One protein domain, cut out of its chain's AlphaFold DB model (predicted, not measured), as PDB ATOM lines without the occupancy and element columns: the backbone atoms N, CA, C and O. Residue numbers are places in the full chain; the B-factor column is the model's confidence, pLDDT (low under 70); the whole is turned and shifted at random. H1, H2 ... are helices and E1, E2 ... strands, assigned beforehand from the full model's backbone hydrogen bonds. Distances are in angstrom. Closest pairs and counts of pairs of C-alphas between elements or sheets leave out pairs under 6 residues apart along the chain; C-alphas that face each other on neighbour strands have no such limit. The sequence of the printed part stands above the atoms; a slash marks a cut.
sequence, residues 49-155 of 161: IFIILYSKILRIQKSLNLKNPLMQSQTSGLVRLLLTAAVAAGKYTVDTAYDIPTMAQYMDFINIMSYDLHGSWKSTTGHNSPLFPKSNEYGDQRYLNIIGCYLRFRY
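Overview. This is residues 49 to 155 of the 161 residues of the protein "E3.2.1.14" of Mytilus coruscus (UniProt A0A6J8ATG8). A small pair of parallel strands, E1 and E2, sits in the middle of a loose, elongated model; the short helices H3, H4 and H6 gather close to it and the longer H1 passes by E1. The great length comes from what reaches away at both ends: H2 and its links at one end, and the long link of residues 114 to 138 with H5 at the other, where residues 120 to 125 stick out. The printed part has 107 residues, with six named helices and two named strands in the order H1, H2, E1, H3, H4, E2, H5, H6, and its class is mostly helix. The whole is loose, with a radius of gyration of the C-alphas of 17.2 A and spans of 56 by 25 by 22 A.

Along the chain. Find C-alpha 49 at (39.115, -17.992, 45.614); from there H1, residues 49 to 63, runs 20.8 A. After a tight link, look for H2 at residues 69 to 76, 11.6 A long. A short link then brings you to E1, residues 84 to 88, which starts at (23.037, -19.220, 36.365) and covers 13.5 A. Read on through H3, residues 91 to 97, 10.1 A, and H4, residues 100 to 106, 10.4 A, to E2, residues 109 to 113, 12.8 A. Beyond the long link you reach H5, residues 139 to 143, 8.2 A. Last comes H6, residues 146 to 153, 10.7 A, which ends at C-alpha 153 at (18.409, -17.537, 50.173).

Arrangement. Begin with the sheet, where E1 and E2 are parallel neighbours with 27 degrees between their directions. The C-alphas of 86 and 111 face each other at 4.6 A; look there for N 111 and O 85 at 2.8 A and N 87 and O 111 at 2.9 A, within hydrogen-bond range. E1, H3, H4 and E2 form a strand-helix-strand unit, two parallel neighbour strands with helices between them in the chain, and its crossover is right-handed. H4 and E1 are near each other, with 5 pairs of C-alphas within 10 A; the closest C-alphas of H4 and E2, those of Ala 104 and Ile 110, are 7.8 A apart. The closest C-alphas of H6 and E2, those of Ile 112 and Cys 149, are 7.6 A apart. H1 and H3 only just touch, with 3 pairs of C-alphas within 8 A, made by residues 50 to 54 of H1 alone; the closest C-alphas are those of Ile 51 and Ala 97 at 5.8 A, and the two run the same way at a steep tilt of 49 degrees. H1 and H4 are close but not clearly touching, at Gln 61 and Tyr 106, whose C-alphas are 7.4 A apart. H5 and H6 are also close but not clearly touching, their closest C-alphas those of Tyr 143 and Cys 149 at 6.7 A. H2 touches no helix, and it is apart from E2. Every O i to N i+4 pair is within hydrogen-bond range in H1, H3 and H6; H2 has 3 of 4, H4 has 1 of 3 beside 3 of 4 O i to N i+3 pairs, and H5 has 0 of 1 beside 2 of 2.

Size, cuts and confidence. To measure the length, look at the C-alphas of Thr 75 and Asn 136, the two farthest apart, at 56.7 A. The printed part has no cut. The link from E2 to H5 is long, with 25 residues, and within it residues 120 to 125 stand free. The mean pLDDT of the printed part is 70.9; expect low confidence, under 70, at residues 49 to 84 and at residue 155.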
ATOM      1  N   ILE A  49      39.548 -17.478  46.923       45.56
ATOM      2  CA  ILE A  49      39.115 -17.992  45.614       45.56
ATOM      3  C   ILE A  49      37.641 -17.670  45.338       45.56
ATOM      4  O   ILE A  49      37.317 -17.246  44.226       45.56
ATOM      5  N   PHE A  50      36.760 -17.780  46.340       46.00
ATOM      6  CA  PHE A  50      35.340 -17.453  46.167       46.00
ATOM      7  C   PHE A  50      35.105 -15.963  45.898       46.00
ATOM      8  O   PHE A  50      34.343 -15.619  44.995       46.00
ATOM      9  N   ILE A  51      35.810 -15.077  46.612       44.03
ATOM     10  CA  ILE A  51      35.732 -13.622  46.405       44.03
ATOM     11  C   ILE A  51      36.277 -13.231  45.021       44.03
ATOM     12  O   ILE A  51      35.695 -12.383  44.336       44.03
ATOM     13  N   ILE A  52      37.366 -13.865  44.567       45.47
ATOM     14  CA  ILE A  52      37.942 -13.629  43.232       45.47
ATOM     15  C   ILE A  52      36.982 -14.107  42.136       45.47
ATOM     16  O   ILE A  52      36.777 -13.396  41.146       45.47
ATOM     17  N   LEU A  53      36.364 -15.279  42.306       53.19
ATOM     18  CA  LEU A  53      35.378 -15.809  41.366       53.19
ATOM     19  C   LEU A  53      34.142 -14.904  41.304       53.19
ATOM     20  O   LEU A  53      33.697 -14.553  40.213       53.19
ATOM     21  N   TYR A  54      33.652 -14.446  42.457       55.03
ATOM     22  CA  TYR A  54      32.532 -13.516  42.560       55.03
ATOM     23  C   TYR A  54      32.830 -12.173  41.882       55.03
ATOM     24  O   TYR A  54      32.051 -11.695  41.059       55.03
ATOM     25  N   SER A  55      34.017 -11.610  42.119       49.75
ATOM     26  CA  SER A  55      34.470 -10.372  41.473       49.75
ATOM     27  C   SER A  55      34.584 -10.519  39.952       49.75
ATOM     28  O   SER A  55      34.250  -9.591  39.213       49.75
ATOM     29  N   LYS A  56      35.024 -11.685  39.455       59.00
ATOM     30  CA  LYS A  56      35.048 -11.990  38.015       59.00
ATOM     31  C   LYS A  56      33.632 -12.140  37.444       59.00
ATOM     32  O   LYS A  56      33.366 -11.572  36.389       59.00
ATOM     33  N   ILE A  57      32.721 -12.823  38.143       59.00
ATOM     34  CA  ILE A  57      31.310 -12.966  37.742       59.00
ATOM     35  C   ILE A  57      30.631 -11.594  37.668       59.00
ATOM     36  O   ILE A  57      30.047 -11.270  36.637       59.00
ATOM     37  N   LEU A  58      30.800 -10.744  38.685       59.28
ATOM     38  CA  LEU A  58      30.276  -9.374  38.687       59.28
ATOM     39  C   LEU A  58      30.861  -8.527  37.548       59.28
ATOM     40  O   LEU A  58      30.145  -7.747  36.921       59.28
ATOM     41  N   ARG A  59      32.158  -8.676  37.240       61.09
ATOM     42  CA  ARG A  59      32.796  -7.981  36.105       61.09
ATOM     43  C   ARG A  59      32.232  -8.441  34.764       61.09
ATOM     44  O   ARG A  59      31.972  -7.592  33.914       61.09
ATOM     45  N   ILE A  60      31.997  -9.740  34.587       58.12
ATOM     46  CA  ILE A  60      31.351 -10.294  33.390       58.12
ATOM     47  C   ILE A  60      29.908  -9.779  33.289       58.12
ATOM     48  O   ILE A  60      29.525  -9.251  32.249       58.12
ATOM     49  N   GLN A  61      29.139  -9.815  34.380       56.56
ATOM     50  CA  GLN A  61      27.760  -9.307  34.446       56.56
ATOM     51  C   GLN A  61      27.665  -7.816  34.106       56.56
ATOM     52  O   GLN A  61      26.809  -7.402  33.323       56.56
ATOM     53  N   LYS A  62      28.586  -7.007  34.646       59.28
ATOM     54  CA  LYS A  62      28.668  -5.569  34.372       59.28
ATOM     55  C   LYS A  62      29.124  -5.286  32.939       59.28
ATOM     56  O   LYS A  62      28.591  -4.382  32.304       59.28
ATOM     57  N   SER A  63      30.070  -6.067  32.412       53.84
ATOM     58  CA  SER A  63      30.580  -5.920  31.041       53.84
ATOM     59  C   SER A  63      29.564  -6.351  29.977       53.84
ATOM     60  O   SER A  63      29.544  -5.774  28.892       53.84
ATOM     61  N   LEU A  64      28.684  -7.305  30.296       56.03
ATOM     62  CA  LEU A  64      27.593  -7.758  29.429       56.03
ATOM     63  C   LEU A  64      26.343  -6.862  29.489       56.03
ATOM     64  O   LEU A  64      25.398  -7.107  28.744       56.03
ATOM     65  N   ASN A  65      26.326  -5.833  30.352       54.34
ATOM     66  CA  ASN A  65      25.242  -4.853  30.513       54.34
ATOM     67  C   ASN A  65      23.834  -5.496  30.524       54.34
ATOM     68  O   ASN A  65      22.874  -4.972  29.958       54.34
ATOM     69  N   LEU A  66      23.731  -6.667  31.164       58.00
ATOM     70  CA  LEU A  66      22.630  -7.639  31.061       58.00
ATOM     71  C   LEU A  66      21.325  -7.199  31.756       58.00
ATOM     72  O   LEU A  66      20.457  -8.019  32.029       58.00
ATOM     73  N   LYS A  67      21.158  -5.897  32.021       53.22
ATOM     74  CA  LYS A  67      19.984  -5.334  32.706       53.22
ATOM     75  C   LYS A  67      18.672  -5.585  31.959       53.22
ATOM     76  O   LYS A  67      17.635  -5.637  32.602       53.22
ATOM     77  N   ASN A  68      18.725  -5.775  30.638       50.81
ATOM     78  CA  ASN A  68      17.560  -6.047  29.795       50.81
ATOM     79  C   ASN A  68      17.825  -7.236  28.853       50.81
ATOM     80  O   ASN A  68      18.182  -7.033  27.689       50.81
ATOM     81  N   PRO A  69      17.641  -8.485  29.318       52.00
ATOM     82  CA  PRO A  69      17.915  -9.683  28.520       52.00
ATOM     83  C   PRO A  69      17.020  -9.814  27.275       52.00
ATOM     84  O   PRO A  69      17.404 -10.465  26.307       52.00
ATOM     85  N   LEU A  70      15.860  -9.147  27.260       44.34
ATOM     86  CA  LEU A  70      14.964  -9.079  26.099       44.34
ATOM     87  C   LEU A  70      15.553  -8.261  24.936       44.34
ATOM     88  O   LEU A  70      15.274  -8.550  23.777       44.34
ATOM     89  N   MET A  71      16.409  -7.275  25.221       41.06
ATOM     90  CA  MET A  71      16.994  -6.408  24.190       41.06
ATOM     91  C   MET A  71      18.127  -7.098  23.415       41.06
ATOM     92  O   MET A  71      18.346  -6.798  22.242       41.06
ATOM     93  N   GLN A  72      18.835  -8.053  24.034       45.91
ATOM     94  CA  GLN A  72      19.937  -8.766  23.373       45.91
ATOM     95  C   GLN A  72      19.438  -9.795  22.356       45.91
ATOM     96  O   GLN A  72      20.006  -9.879  21.266       45.91
ATOM     97  N   SER A  73      18.357 -10.528  22.658       44.66
ATOM     98  CA  SER A  73      17.799 -11.504  21.709       44.66
ATOM     99  C   SER A  73      17.155 -10.821  20.502       44.66
ATOM    100  O   SER A  73      17.284 -11.306  19.382       44.66
ATOM    101  N   GLN A  74      16.512  -9.663  20.703       44.28
ATOM    102  CA  GLN A  74      15.870  -8.930  19.607       44.28
ATOM    103  C   GLN A  74      16.867  -8.294  18.635       44.28
ATOM    104  O   GLN A  74      16.592  -8.233  17.444       44.28
ATOM    105  N   THR A  75      18.042  -7.875  19.113       46.47
ATOM    106  CA  THR A  75      19.050  -7.230  18.251       46.47
ATOM    107  C   THR A  75      19.906  -8.238  17.470       46.47
ATOM    108  O   THR A  75      20.469  -7.890  16.437       46.47
ATOM    109  N   SER A  76      20.024  -9.483  17.946       54.38
ATOM    110  CA  SER A  76      20.940 -10.484  17.372       54.38
ATOM    111  C   SER A  76      20.255 -11.653  16.657       54.38
ATOM    112  O   SER A  76      20.939 -12.430  15.998       54.38
ATOM    113  N   GLY A  77      18.930 -11.812  16.781       53.00
ATOM    114  CA  GLY A  77      18.210 -12.988  16.265       53.00
ATOM    115  C   GLY A  77      18.597 -14.303  16.963       53.00
ATOM    116  O   GLY A  77      18.148 -15.374  16.561       53.00
ATOM    117  N   LEU A  78      19.428 -14.229  18.007       54.31
ATOM    118  CA  LEU A  78      19.924 -15.365  18.769       54.31
ATOM    119  C   LEU A  78      19.042 -15.619  19.994       54.31
ATOM    120  O   LEU A  78      18.476 -14.706  20.601       54.31
ATOM    121  N   VAL A  79      18.957 -16.892  20.379       53.31
ATOM    122  CA  VAL A  79      18.258 -17.330  21.592       53.31
ATOM    123  C   VAL A  79      18.921 -16.701  22.822       53.31
ATOM    124  O   VAL A  79      20.147 -16.712  22.950       53.31
ATOM    125  N   ARG A  80      18.107 -16.164  23.741       58.66
ATOM    126  CA  ARG A  80      18.568 -15.608  25.023       58.66
ATOM    127  C   ARG A  80      19.386 -16.655  25.785       58.66
ATOM    128  O   ARG A  80      18.887 -17.739  26.077       58.66
ATOM    129  N   LEU A  81      20.614 -16.299  26.157       60.50
ATOM    130  CA  LEU A  81      21.441 -17.114  27.044       60.50
ATOM    131  C   LEU A  81      20.936 -17.001  28.487       60.50
ATOM    132  O   LEU A  81      20.621 -15.903  28.948       60.50
ATOM    133  N   LEU A  82      20.864 -18.138  29.179       63.66
ATOM    134  CA  LEU A  82      20.515 -18.205  30.598       63.66
ATOM    135  C   LEU A  82      21.763 -17.964  31.446       63.66
ATOM    136  O   LEU A  82      22.807 -18.572  31.200       63.66
ATOM    137  N   LEU A  83      21.647 -17.099  32.452       66.25
ATOM    138  CA  LEU A  83      22.715 -16.830  33.405       66.25
ATOM    139  C   LEU A  83      22.392 -17.448  34.764       66.25
ATOM    140  O   LEU A  83      21.440 -17.058  35.438       66.25
ATOM    141  N   THR A  84      23.241 -18.384  35.178       64.12
ATOM    142  CA  THR A  84      23.037 -19.220  36.365       64.12
ATOM    143  C   THR A  84      24.317 -19.288  37.183       64.12
ATOM    144  O   THR A  84      25.405 -19.235  36.606       64.12
ATOM    145  N   ALA A  85      24.220 -19.474  38.497       71.19
ATOM    146  CA  ALA A  85      25.391 -19.686  39.348       71.19
ATOM    147  C   ALA A  85      25.173 -20.828  40.338       71.19
ATOM    148  O   ALA A  85      24.074 -20.985  40.862       71.19
ATOM    149  N   ALA A  86      26.238 -21.582  40.611       74.06
ATOM    150  CA  ALA A  86      26.301 -22.515  41.730       74.06
ATOM    151  C   ALA A  86      26.912 -21.805  42.947       74.06
ATOM    152  O   ALA A  86      28.007 -21.246  42.848       74.06
ATOM    153  N   VAL A  87      26.200 -21.790  44.075       77.44
ATOM    154  CA  VAL A  87      26.596 -21.062  45.292       77.44
ATOM    155  C   VAL A  87      26.715 -22.005  46.481       77.44
ATOM    156  O   VAL A  87      25.928 -22.938  46.631       77.44
ATOM    157  N   ALA A  88      27.706 -21.768  47.338       78.19
ATOM    158  CA  ALA A  88      27.892 -22.553  48.549       78.19
ATOM    159  C   ALA A  88      26.793 -22.240  49.573       78.19
ATOM    160  O   ALA A  88      26.343 -21.101  49.697       78.19
ATOM    161  N   ALA A  89      26.388 -23.248  50.342       78.38
ATOM    162  CA  ALA A  89      25.264 -23.130  51.266       78.38
ATOM    163  C   ALA A  89      25.673 -22.837  52.729       78.38
ATOM    164  O   ALA A  89      24.820 -22.631  53.600       78.38
ATOM    165  N   GLY A  90      26.980 -22.814  53.010       77.06
ATOM    166  CA  GLY A  90      27.532 -22.546  54.338       77.06
ATOM    167  C   GLY A  90      27.297 -21.103  54.791       77.06
ATOM    168  O   GLY A  90      27.551 -20.169  54.035       77.06
ATOM    169  N   LYS A  91      26.860 -20.918  56.049       75.44
ATOM    170  CA  LYS A  91      26.518 -19.603  56.635       75.44
ATOM    171  C   LYS A  91      27.578 -18.545  56.354       75.44
ATOM    172  O   LYS A  91      27.288 -17.496  55.799       75.44
ATOM    173  N   TYR A  92      28.802 -18.857  56.762       74.19
ATOM    174  CA  TYR A  92      29.918 -17.930  56.712       74.19
ATOM    175  C   TYR A  92      30.203 -17.470  55.281       74.19
ATOM    176  O   TYR A  92      30.372 -16.281  55.036       74.19
ATOM    177  N   THR A  93      30.194 -18.401  54.325       72.56
ATOM    178  CA  THR A  93      30.402 -18.088  52.908       72.56
ATOM    179  C   THR A  93      29.266 -17.240  52.357       72.56
ATOM    180  O   THR A  93      29.527 -16.265  51.664       72.56
ATOM    181  N   VAL A  94      28.017 -17.566  52.694       75.62
ATOM    182  CA  VAL A  94      26.857 -16.802  52.231       75.62
ATOM    183  C   VAL A  94      26.919 -15.351  52.705       75.62
ATOM    184  O   VAL A  94      26.778 -14.446  51.889       75.62
ATOM    185  N   ASP A  95      27.201 -15.136  53.989       74.81
ATOM    186  CA  ASP A  95      27.190 -13.801  54.590       74.81
ATOM    187  C   ASP A  95      28.388 -12.934  54.158       74.81
ATOM    188  O   ASP A  95      28.296 -11.709  54.172       74.81
ATOM    189  N   THR A  96      29.525 -13.544  53.795       73.44
ATOM    190  CA  THR A  96      30.770 -12.806  53.489       73.44
ATOM    191  C   THR A  96      31.094 -12.713  52.002       73.44
ATOM    192  O   THR A  96      31.748 -11.756  51.587       73.44
ATOM    193  N   ALA A  97      30.673 -13.689  51.194       70.00
ATOM    194  CA  ALA A  97      31.093 -13.803  49.799       70.00
ATOM    195  C   ALA A  97      30.015 -13.394  48.787       70.00
ATOM    196  O   ALA A  97      30.367 -13.118  47.639       70.00
ATOM    197  N   TYR A  98      28.731 -13.362  49.166       73.06
ATOM    198  CA  TYR A  98      27.630 -13.132  48.224       73.06
ATOM    199  C   TYR A  98      26.790 -11.908  48.597       73.06
ATOM    200  O   TYR A  98      26.219 -11.833  49.680       73.06
ATOM    201  N   ASP A  99      26.615 -10.989  47.645       77.44
ATOM    202  CA  ASP A  99      25.532 -10.001  47.696       77.44
ATOM    203  C   ASP A  99      24.309 -10.600  46.989       77.44
ATOM    204  O   ASP A  99      24.068 -10.395  45.795       77.44
ATOM    205  N   ILE A 100      23.581 -11.428  47.745       76.12
ATOM    206  CA  ILE A 100      22.425 -12.192  47.270       76.12
ATOM    207  C   ILE A 100      21.374 -11.294  46.577       76.12
ATOM    208  O   ILE A 100      20.953 -11.648  45.468       76.12
ATOM    209  N   PRO A 101      20.957 -10.141  47.149       78.44
ATOM    210  CA  PRO A 101      20.024  -9.228  46.488       78.44
ATOM    211  C   PRO A 101      20.496  -8.761  45.111       78.44
ATOM    212  O   PRO A 101      19.717  -8.784  44.157       78.44
ATOM    213  N   THR A 102      21.766  -8.370  44.985       76.44
ATOM    214  CA  THR A 102      22.318  -7.902  43.708       76.44
ATOM    215  C   THR A 102      22.432  -9.047  42.705       76.44
ATOM    216  O   THR A 102      22.019  -8.896  41.557       76.44
ATOM    217  N   MET A 103      22.917 -10.222  43.119       75.00
ATOM    218  CA  MET A 103      23.013 -11.403  42.249       75.00
ATOM    219  C   MET A 103      21.654 -11.813  41.678       75.00
ATOM    220  O   MET A 103      21.529 -12.058  40.475       75.00
ATOM    221  N   ALA A 104      20.626 -11.839  42.530       76.69
ATOM    222  CA  ALA A 104      19.279 -12.236  42.149       76.69
ATOM    223  C   ALA A 104      18.657 -11.318  41.090       76.69
ATOM    224  O   ALA A 104      17.741 -11.745  40.393       76.69
ATOM    225  N   GLN A 105      19.131 -10.081  40.918       75.62
ATOM    226  CA  GLN A 105      18.636  -9.189  39.863       75.62
ATOM    227  C   GLN A 105      19.103  -9.621  38.469       75.62
ATOM    228  O   GLN A 105      18.342  -9.503  37.512       75.62
ATOM    229  N   TYR A 106      20.323 -10.150  38.359       72.56
ATOM    230  CA  TYR A 106      20.952 -10.460  37.071       72.56
ATOM    231  C   TYR A 106      20.843 -11.931  36.667       72.56
ATOM    232  O   TYR A 106      21.011 -12.243  35.492       72.56
ATOM    233  N   MET A 107      20.604 -12.831  37.622       70.50
ATOM    234  CA  MET A 107      20.528 -14.270  37.366       70.50
ATOM    235  C   MET A 107      19.097 -14.727  37.067       70.50
ATOM    236  O   MET A 107      18.120 -14.177  37.594       70.50
ATOM    237  N   ASP A 108      18.998 -15.751  36.218       73.31
ATOM    238  CA  ASP A 108      17.754 -16.453  35.907       73.31
ATOM    239  C   ASP A 108      17.391 -17.427  37.032       73.31
ATOM    240  O   ASP A 108      16.270 -17.390  37.533       73.31
ATOM    241  N   PHE A 109      18.357 -18.234  37.479       71.88
ATOM    242  CA  PHE A 109      18.230 -19.108  38.647       71.88
ATOM    243  C   PHE A 109      19.580 -19.331  39.341       71.88
ATOM    244  O   PHE A 109      20.648 -19.186  38.732       71.88
ATOM    245  N   ILE A 110      19.534 -19.659  40.632       76.94
ATOM    246  CA  ILE A 110      20.695 -19.843  41.504       76.94
ATOM    247  C   ILE A 110      20.659 -21.254  42.087       76.94
ATOM    248  O   ILE A 110      19.803 -21.576  42.900       76.94
ATOM    249  N   ASN A 111      21.643 -22.073  41.726       78.25
ATOM    250  CA  ASN A 111      21.779 -23.433  42.227       78.25
ATOM    251  C   ASN A 111      22.499 -23.414  43.579       78.25
ATOM    252  O   ASN A 111      23.715 -23.218  43.649       78.25
ATOM    253  N   ILE A 112      21.760 -23.629  44.662       80.88
ATOM    254  CA  ILE A 112      22.352 -23.753  45.996       80.88
ATOM    255  C   ILE A 112      22.959 -25.151  46.138       80.88
ATOM    256  O   ILE A 112      22.255 -26.156  46.073       80.88
ATOM    257  N   MET A 113      24.265 -25.222  46.387       82.06
ATOM    258  CA  MET A 113      24.979 -26.471  46.655       82.06
ATOM    259  C   MET A 113      24.725 -26.919  48.101       82.06
ATOM    260  O   MET A 113      25.594 -26.811  48.964       82.06
ATOM    261  N   SER A 114      23.497 -27.355  48.398       81.31
ATOM    262  CA  SER A 114      23.056 -27.807  49.729       81.31
ATOM    263  C   SER A 114      23.496 -29.244  50.043       81.31
ATOM    264  O   SER A 114      22.712 -30.054  50.536       81.31
ATOM    265  N   TYR A 115      24.741 -29.571  49.721       80.31
ATOM    266  CA  TYR A 115      25.410 -30.847  49.973       80.31
ATOM    267  C   TYR A 115      26.787 -30.573  50.593       80.31
ATOM    268  O   TYR A 115      27.182 -29.415  50.726       80.31
ATOM    269  N   ASP A 116      27.478 -31.615  51.052       82.06
ATOM    270  CA  ASP A 116      28.768 -31.497  51.746       82.06
ATOM    271  C   ASP A 116      28.678 -30.656  53.032       82.06
ATOM    272  O   ASP A 116      29.602 -29.956  53.443       82.06
ATOM    273  N   LEU A 117      27.529 -30.747  53.713       81.75
ATOM    274  CA  LEU A 117      27.257 -30.028  54.966       81.75
ATOM    275  C   LEU A 117      27.960 -30.694  56.167       81.75
ATOM    276  O   LEU A 117      28.292 -30.054  57.178       81.75
ATOM    277  N   HIS A 118      28.247 -31.988  56.033       83.44
ATOM    278  CA  HIS A 118      29.056 -32.776  56.951       83.44
ATOM    279  C   HIS A 118      29.986 -33.678  56.146       83.44
ATOM    280  O   HIS A 118      29.574 -34.263  55.152       83.44
ATOM    281  N   GLY A 119      31.219 -33.836  56.613       83.31
ATOM    282  CA  GLY A 119      32.193 -34.701  55.967       83.31
ATOM    283  C   GLY A 119      33.318 -35.076  56.916       83.31
ATOM    284  O   GLY A 119      33.258 -34.790  58.114       83.31
ATOM    285  N   SER A 120      34.352 -35.708  56.367       79.19
ATOM    286  CA  SER A 120      35.485 -36.269  57.116       79.19
ATOM    287  C   SER A 120      36.300 -35.235  57.900       79.19
ATOM    288  O   SER A 120      37.030 -35.595  58.817       79.19
ATOM    289  N   TRP A 121      36.156 -33.946  57.585       80.56
ATOM    290  CA  TRP A 121      36.798 -32.838  58.299       80.56
ATOM    291  C   TRP A 121      36.158 -32.514  59.659       80.56
ATOM    292  O   TRP A 121      36.653 -31.644  60.373       80.56
ATOM    293  N   LYS A 122      35.054 -33.175  60.033       73.19
ATOM    294  CA  LYS A 122      34.460 -33.092  61.374       73.19
ATOM    295  C   LYS A 122      34.754 -34.363  62.165       73.19
ATOM    296  O   LYS A 122      34.726 -35.462  61.627       73.19
ATOM    297  N   SER A 123      34.921 -34.215  63.477       81.81
ATOM    298  CA  SER A 123      35.041 -35.338  64.420       81.81
ATOM    299  C   SER A 123      33.729 -36.100  64.647       81.81
ATOM    300  O   SER A 123      33.714 -37.120  65.330       81.81
ATOM    301  N   THR A 124      32.617 -35.605  64.097       79.62
ATOM    302  CA  THR A 124      31.283 -36.186  64.238       79.62
ATOM    303  C   THR A 124      30.713 -36.554  62.875       79.62
ATOM    304  O   THR A 124      30.737 -35.766  61.929       79.62
ATOM    305  N   THR A 125      30.161 -37.763  62.778       83.50
ATOM    306  CA  THR A 125      29.456 -38.222  61.580       83.50
ATOM    307  C   THR A 125      28.139 -37.466  61.420       83.50
ATOM    308  O   THR A 125      27.354 -37.363  62.366       83.50
ATOM    309  N   GLY A 126      27.855 -36.983  60.213       83.38
ATOM    310  CA  GLY A 126      26.616 -36.284  59.878       83.38
ATOM    311  C   GLY A 126      26.071 -36.725  58.524       83.38
ATOM    312  O   GLY A 126      26.746 -37.427  57.776       83.38
ATOM    313  N   HIS A 127      24.831 -36.343  58.218       86.88
ATOM    314  CA  HIS A 127      24.280 -36.581  56.880       86.88
ATOM    315  C   HIS A 127      24.899 -35.589  55.902       86.88
ATOM    316  O   HIS A 127      25.111 -34.439  56.268       86.88
ATOM    317  N   ASN A 128      25.135 -35.999  54.656       83.44
ATOM    318  CA  ASN A 128      25.735 -35.090  53.681       83.44
ATOM    319  C   ASN A 128      24.812 -33.907  53.329       83.44
ATOM    320  O   ASN A 128      25.259 -32.777  53.144       83.44
ATOM    321  N   SER A 129      23.505 -34.176  53.267       88.19
ATOM    322  CA  SER A 129      22.464 -33.212  52.900       88.19
ATOM    323  C   SER A 129      21.179 -33.464  53.711       88.19
ATOM    324  O   SER A 129      20.213 -34.039  53.205       88.19
ATOM    325  N   PRO A 130      21.158 -33.153  55.022       88.56
ATOM    326  CA  PRO A 130      19.950 -33.298  55.826       88.56
ATOM    327  C   PRO A 130      18.910 -32.241  55.434       88.56
ATOM    328  O   PRO A 130      19.239 -31.073  55.240       88.56
ATOM    329  N   LEU A 131      17.636 -32.632  55.356       88.69
ATOM    330  CA  LEU A 131      16.539 -31.699  55.070       88.69
ATOM    331  C   LEU A 131      16.261 -30.756  56.254       88.69
ATOM    332  O   LEU A 131      16.060 -29.560  56.059       88.69
ATOM    333  N   PHE A 132      16.316 -31.297  57.475       90.38
ATOM    334  CA  PHE A 132      16.059 -30.608  58.742       90.38
ATOM    335  C   PHE A 132      17.272 -30.713  59.678       90.38
ATOM    336  O   PHE A 132      18.031 -31.681  59.564       90.38
ATOM    337  N   PRO A 133      17.447 -29.770  60.622       87.00
ATOM    338  CA  PRO A 133      18.469 -29.891  61.656       87.00
ATOM    339  C   PRO A 133      18.198 -31.087  62.570       87.00
ATOM    340  O   PRO A 133      17.044 -31.427  62.851       87.00
ATOM    341  N   LYS A 134      19.264 -31.697  63.086       85.56
ATOM    342  CA  LYS A 134      19.161 -32.736  64.116       85.56
ATOM    343  C   LYS A 134      18.956 -32.109  65.496       85.56
ATOM    344  O   LYS A 134      19.403 -30.998  65.774       85.56
ATOM    345  N   SER A 135      18.310 -32.844  66.402       85.56
ATOM    346  CA  SER A 135      18.056 -32.386  67.778       85.56
ATOM    347  C   SER A 135      19.337 -32.119  68.579       85.56
ATOM    348  O   SER A 135      19.326 -31.292  69.487       85.56
ATOM    349  N   ASN A 136      20.436 -32.787  68.224       84.88
ATOM    350  CA  ASN A 136      21.752 -32.640  68.842       84.88
ATOM    351  C   ASN A 136      22.659 -31.606  68.145       84.88
ATOM    352  O   ASN A 136      23.833 -31.511  68.496       84.88
ATOM    353  N   GLU A 137      22.142 -30.840  67.181       83.00
ATOM    354  CA  GLU A 137      22.862 -29.733  66.551       83.00
ATOM    355  C   GLU A 137      22.556 -28.413  67.267       83.00
ATOM    356  O   GLU A 137      21.401 -28.051  67.530       83.00
ATOM    357  N   TYR A 138      23.612 -27.657  67.563       82.38
ATOM    358  CA  TYR A 138      23.534 -26.399  68.305       82.38
ATOM    359  C   TYR A 138      24.248 -25.267  67.561       82.38
ATOM    360  O   TYR A 138      25.155 -25.499  66.757       82.38
ATOM    361  N   GLY A 139      23.826 -24.027  67.821       85.00
ATOM    362  CA  GLY A 139      24.396 -22.837  67.186       85.00
ATOM    363  C   GLY A 139      24.321 -22.897  65.658       85.00
ATOM    364  O   GLY A 139      23.276 -23.227  65.093       85.00
ATOM    365  N   ASP A 140      25.443 -22.618  64.991       79.62
ATOM    366  CA  ASP A 140      25.528 -22.583  63.526       79.62
ATOM    367  C   ASP A 140      25.293 -23.941  62.851       79.62
ATOM    368  O   ASP A 140      24.899 -23.994  61.683       79.62
ATOM    369  N   GLN A 141      25.465 -25.044  63.587       79.38
ATOM    370  CA  GLN A 141      25.219 -26.389  63.065       79.38
ATOM    371  C   GLN A 141      23.745 -26.598  62.709       79.38
ATOM    372  O   GLN A 141      23.450 -27.309  61.755       79.38
ATOM    373  N   ARG A 142      22.820 -25.887  63.374       83.88
ATOM    374  CA  ARG A 142      21.378 -25.930  63.068       83.88
ATOM    375  C   ARG A 142      21.013 -25.407  61.686       83.88
ATOM    376  O   ARG A 142      19.856 -25.505  61.288       83.88
ATOM    377  N   TYR A 143      21.966 -24.833  60.963       81.88
ATOM    378  CA  TYR A 143      21.762 -24.352  59.604       81.88
ATOM    379  C   TYR A 143      22.484 -25.188  58.551       81.88
ATOM    380  O   TYR A 143      22.450 -24.833  57.376       81.88
ATOM    381  N   LEU A 144      23.139 -26.278  58.948       84.75
ATOM    382  CA  LEU A 144      23.775 -27.227  58.039       84.75
ATOM    383  C   LEU A 144      22.751 -28.234  57.509       84.75
ATOM    384  O   LEU A 144      22.950 -29.439  57.561       84.75
ATOM    385  N   ASN A 145      21.638 -27.715  56.997       88.00
ATOM    386  CA  ASN A 145      20.548 -28.469  56.393       88.00
ATOM    387  C   ASN A 145      19.898 -27.651  55.277       88.00
ATOM    388  O   ASN A 145      20.003 -26.424  55.248       88.00
ATOM    389  N   ILE A 146      19.182 -28.338  54.389       87.25
ATOM    390  CA  ILE A 146      18.559 -27.751  53.197       87.25
ATOM    391  C   ILE A 146      17.610 -26.602  53.567       87.25
ATOM    392  O   ILE A 146      17.618 -25.568  52.901       87.25
ATOM    393  N   ILE A 147      16.829 -26.725  54.645       87.38
ATOM    394  CA  ILE A 147      15.908 -25.662  55.077       87.38
ATOM    395  C   ILE A 147      16.661 -24.420  55.547       87.38
ATOM    396  O   ILE A 147      16.292 -23.307  55.181       87.38
ATOM    397  N   GLY A 148      17.734 -24.590  56.317       85.50
ATOM    398  CA  GLY A 148      18.603 -23.496  56.740       85.50
ATOM    399  C   GLY A 148      19.235 -22.775  55.551       85.50
ATOM    400  O   GLY A 148      19.301 -21.545  55.542       85.50
ATOM    401  N   CYS A 149      19.636 -23.525  54.523       81.56
ATOM    402  CA  CYS A 149      20.107 -22.968  53.261       81.56
ATOM    403  C   CYS A 149      18.990 -22.166  52.576       81.56
ATOM    404  O   CYS A 149      19.148 -20.970  52.345       81.56
ATOM    405  N   TYR A 150      17.828 -22.776  52.344       83.88
ATOM    406  CA  TYR A 150      16.688 -22.120  51.703       83.88
ATOM    407  C   TYR A 150      16.263 -20.831  52.421       83.88
ATOM    408  O   TYR A 150      16.068 -19.806  51.777       83.88
ATOM    409  N   LEU A 151      16.183 -20.834  53.755       84.06
ATOM    410  CA  LEU A 151      15.786 -19.661  54.541       84.06
ATOM    411  C   LEU A 151      16.750 -18.475  54.416       84.06
ATOM    412  O   LEU A 151      16.320 -17.335  54.549       84.06
ATOM    413  N   ARG A 152      18.033 -18.712  54.135       79.75
ATOM    414  CA  ARG A 152      19.005 -17.631  53.893       79.75
ATOM    415  C   ARG A 152      18.884 -17.057  52.501       79.75
ATOM    416  O   ARG A 152      18.982 -15.850  52.306       79.75
ATOM    417  N   PHE A 153      18.623 -17.935  51.545       77.69
ATOM    418  CA  PHE A 153      18.409 -17.537  50.173       77.69
ATOM    419  C   PHE A 153      16.994 -17.013  49.924       77.69
ATOM    420  O   PHE A 153      16.805 -16.365  48.916       77.69
ATOM    421  N   ARG A 154      16.028 -17.158  50.844       72.88
ATOM    422  CA  ARG A 154      14.664 -16.581  50.756       72.88
ATOM    423  C   ARG A 154      14.607 -15.068  50.512       72.88
ATOM    424  O   ARG A 154      13.540 -14.573  50.159       72.88
ATOM    425  N   TYR A 155      15.702 -14.337  50.725       60.38
ATOM    426  CA  TYR A 155      15.810 -12.933  50.318       60.38
ATOM    427  C   TYR A 155      15.934 -12.753  48.796       60.38
ATOM    428  O   TYR A 155      15.648 -11.671  48.285       60.38
TER     429      TYR A 155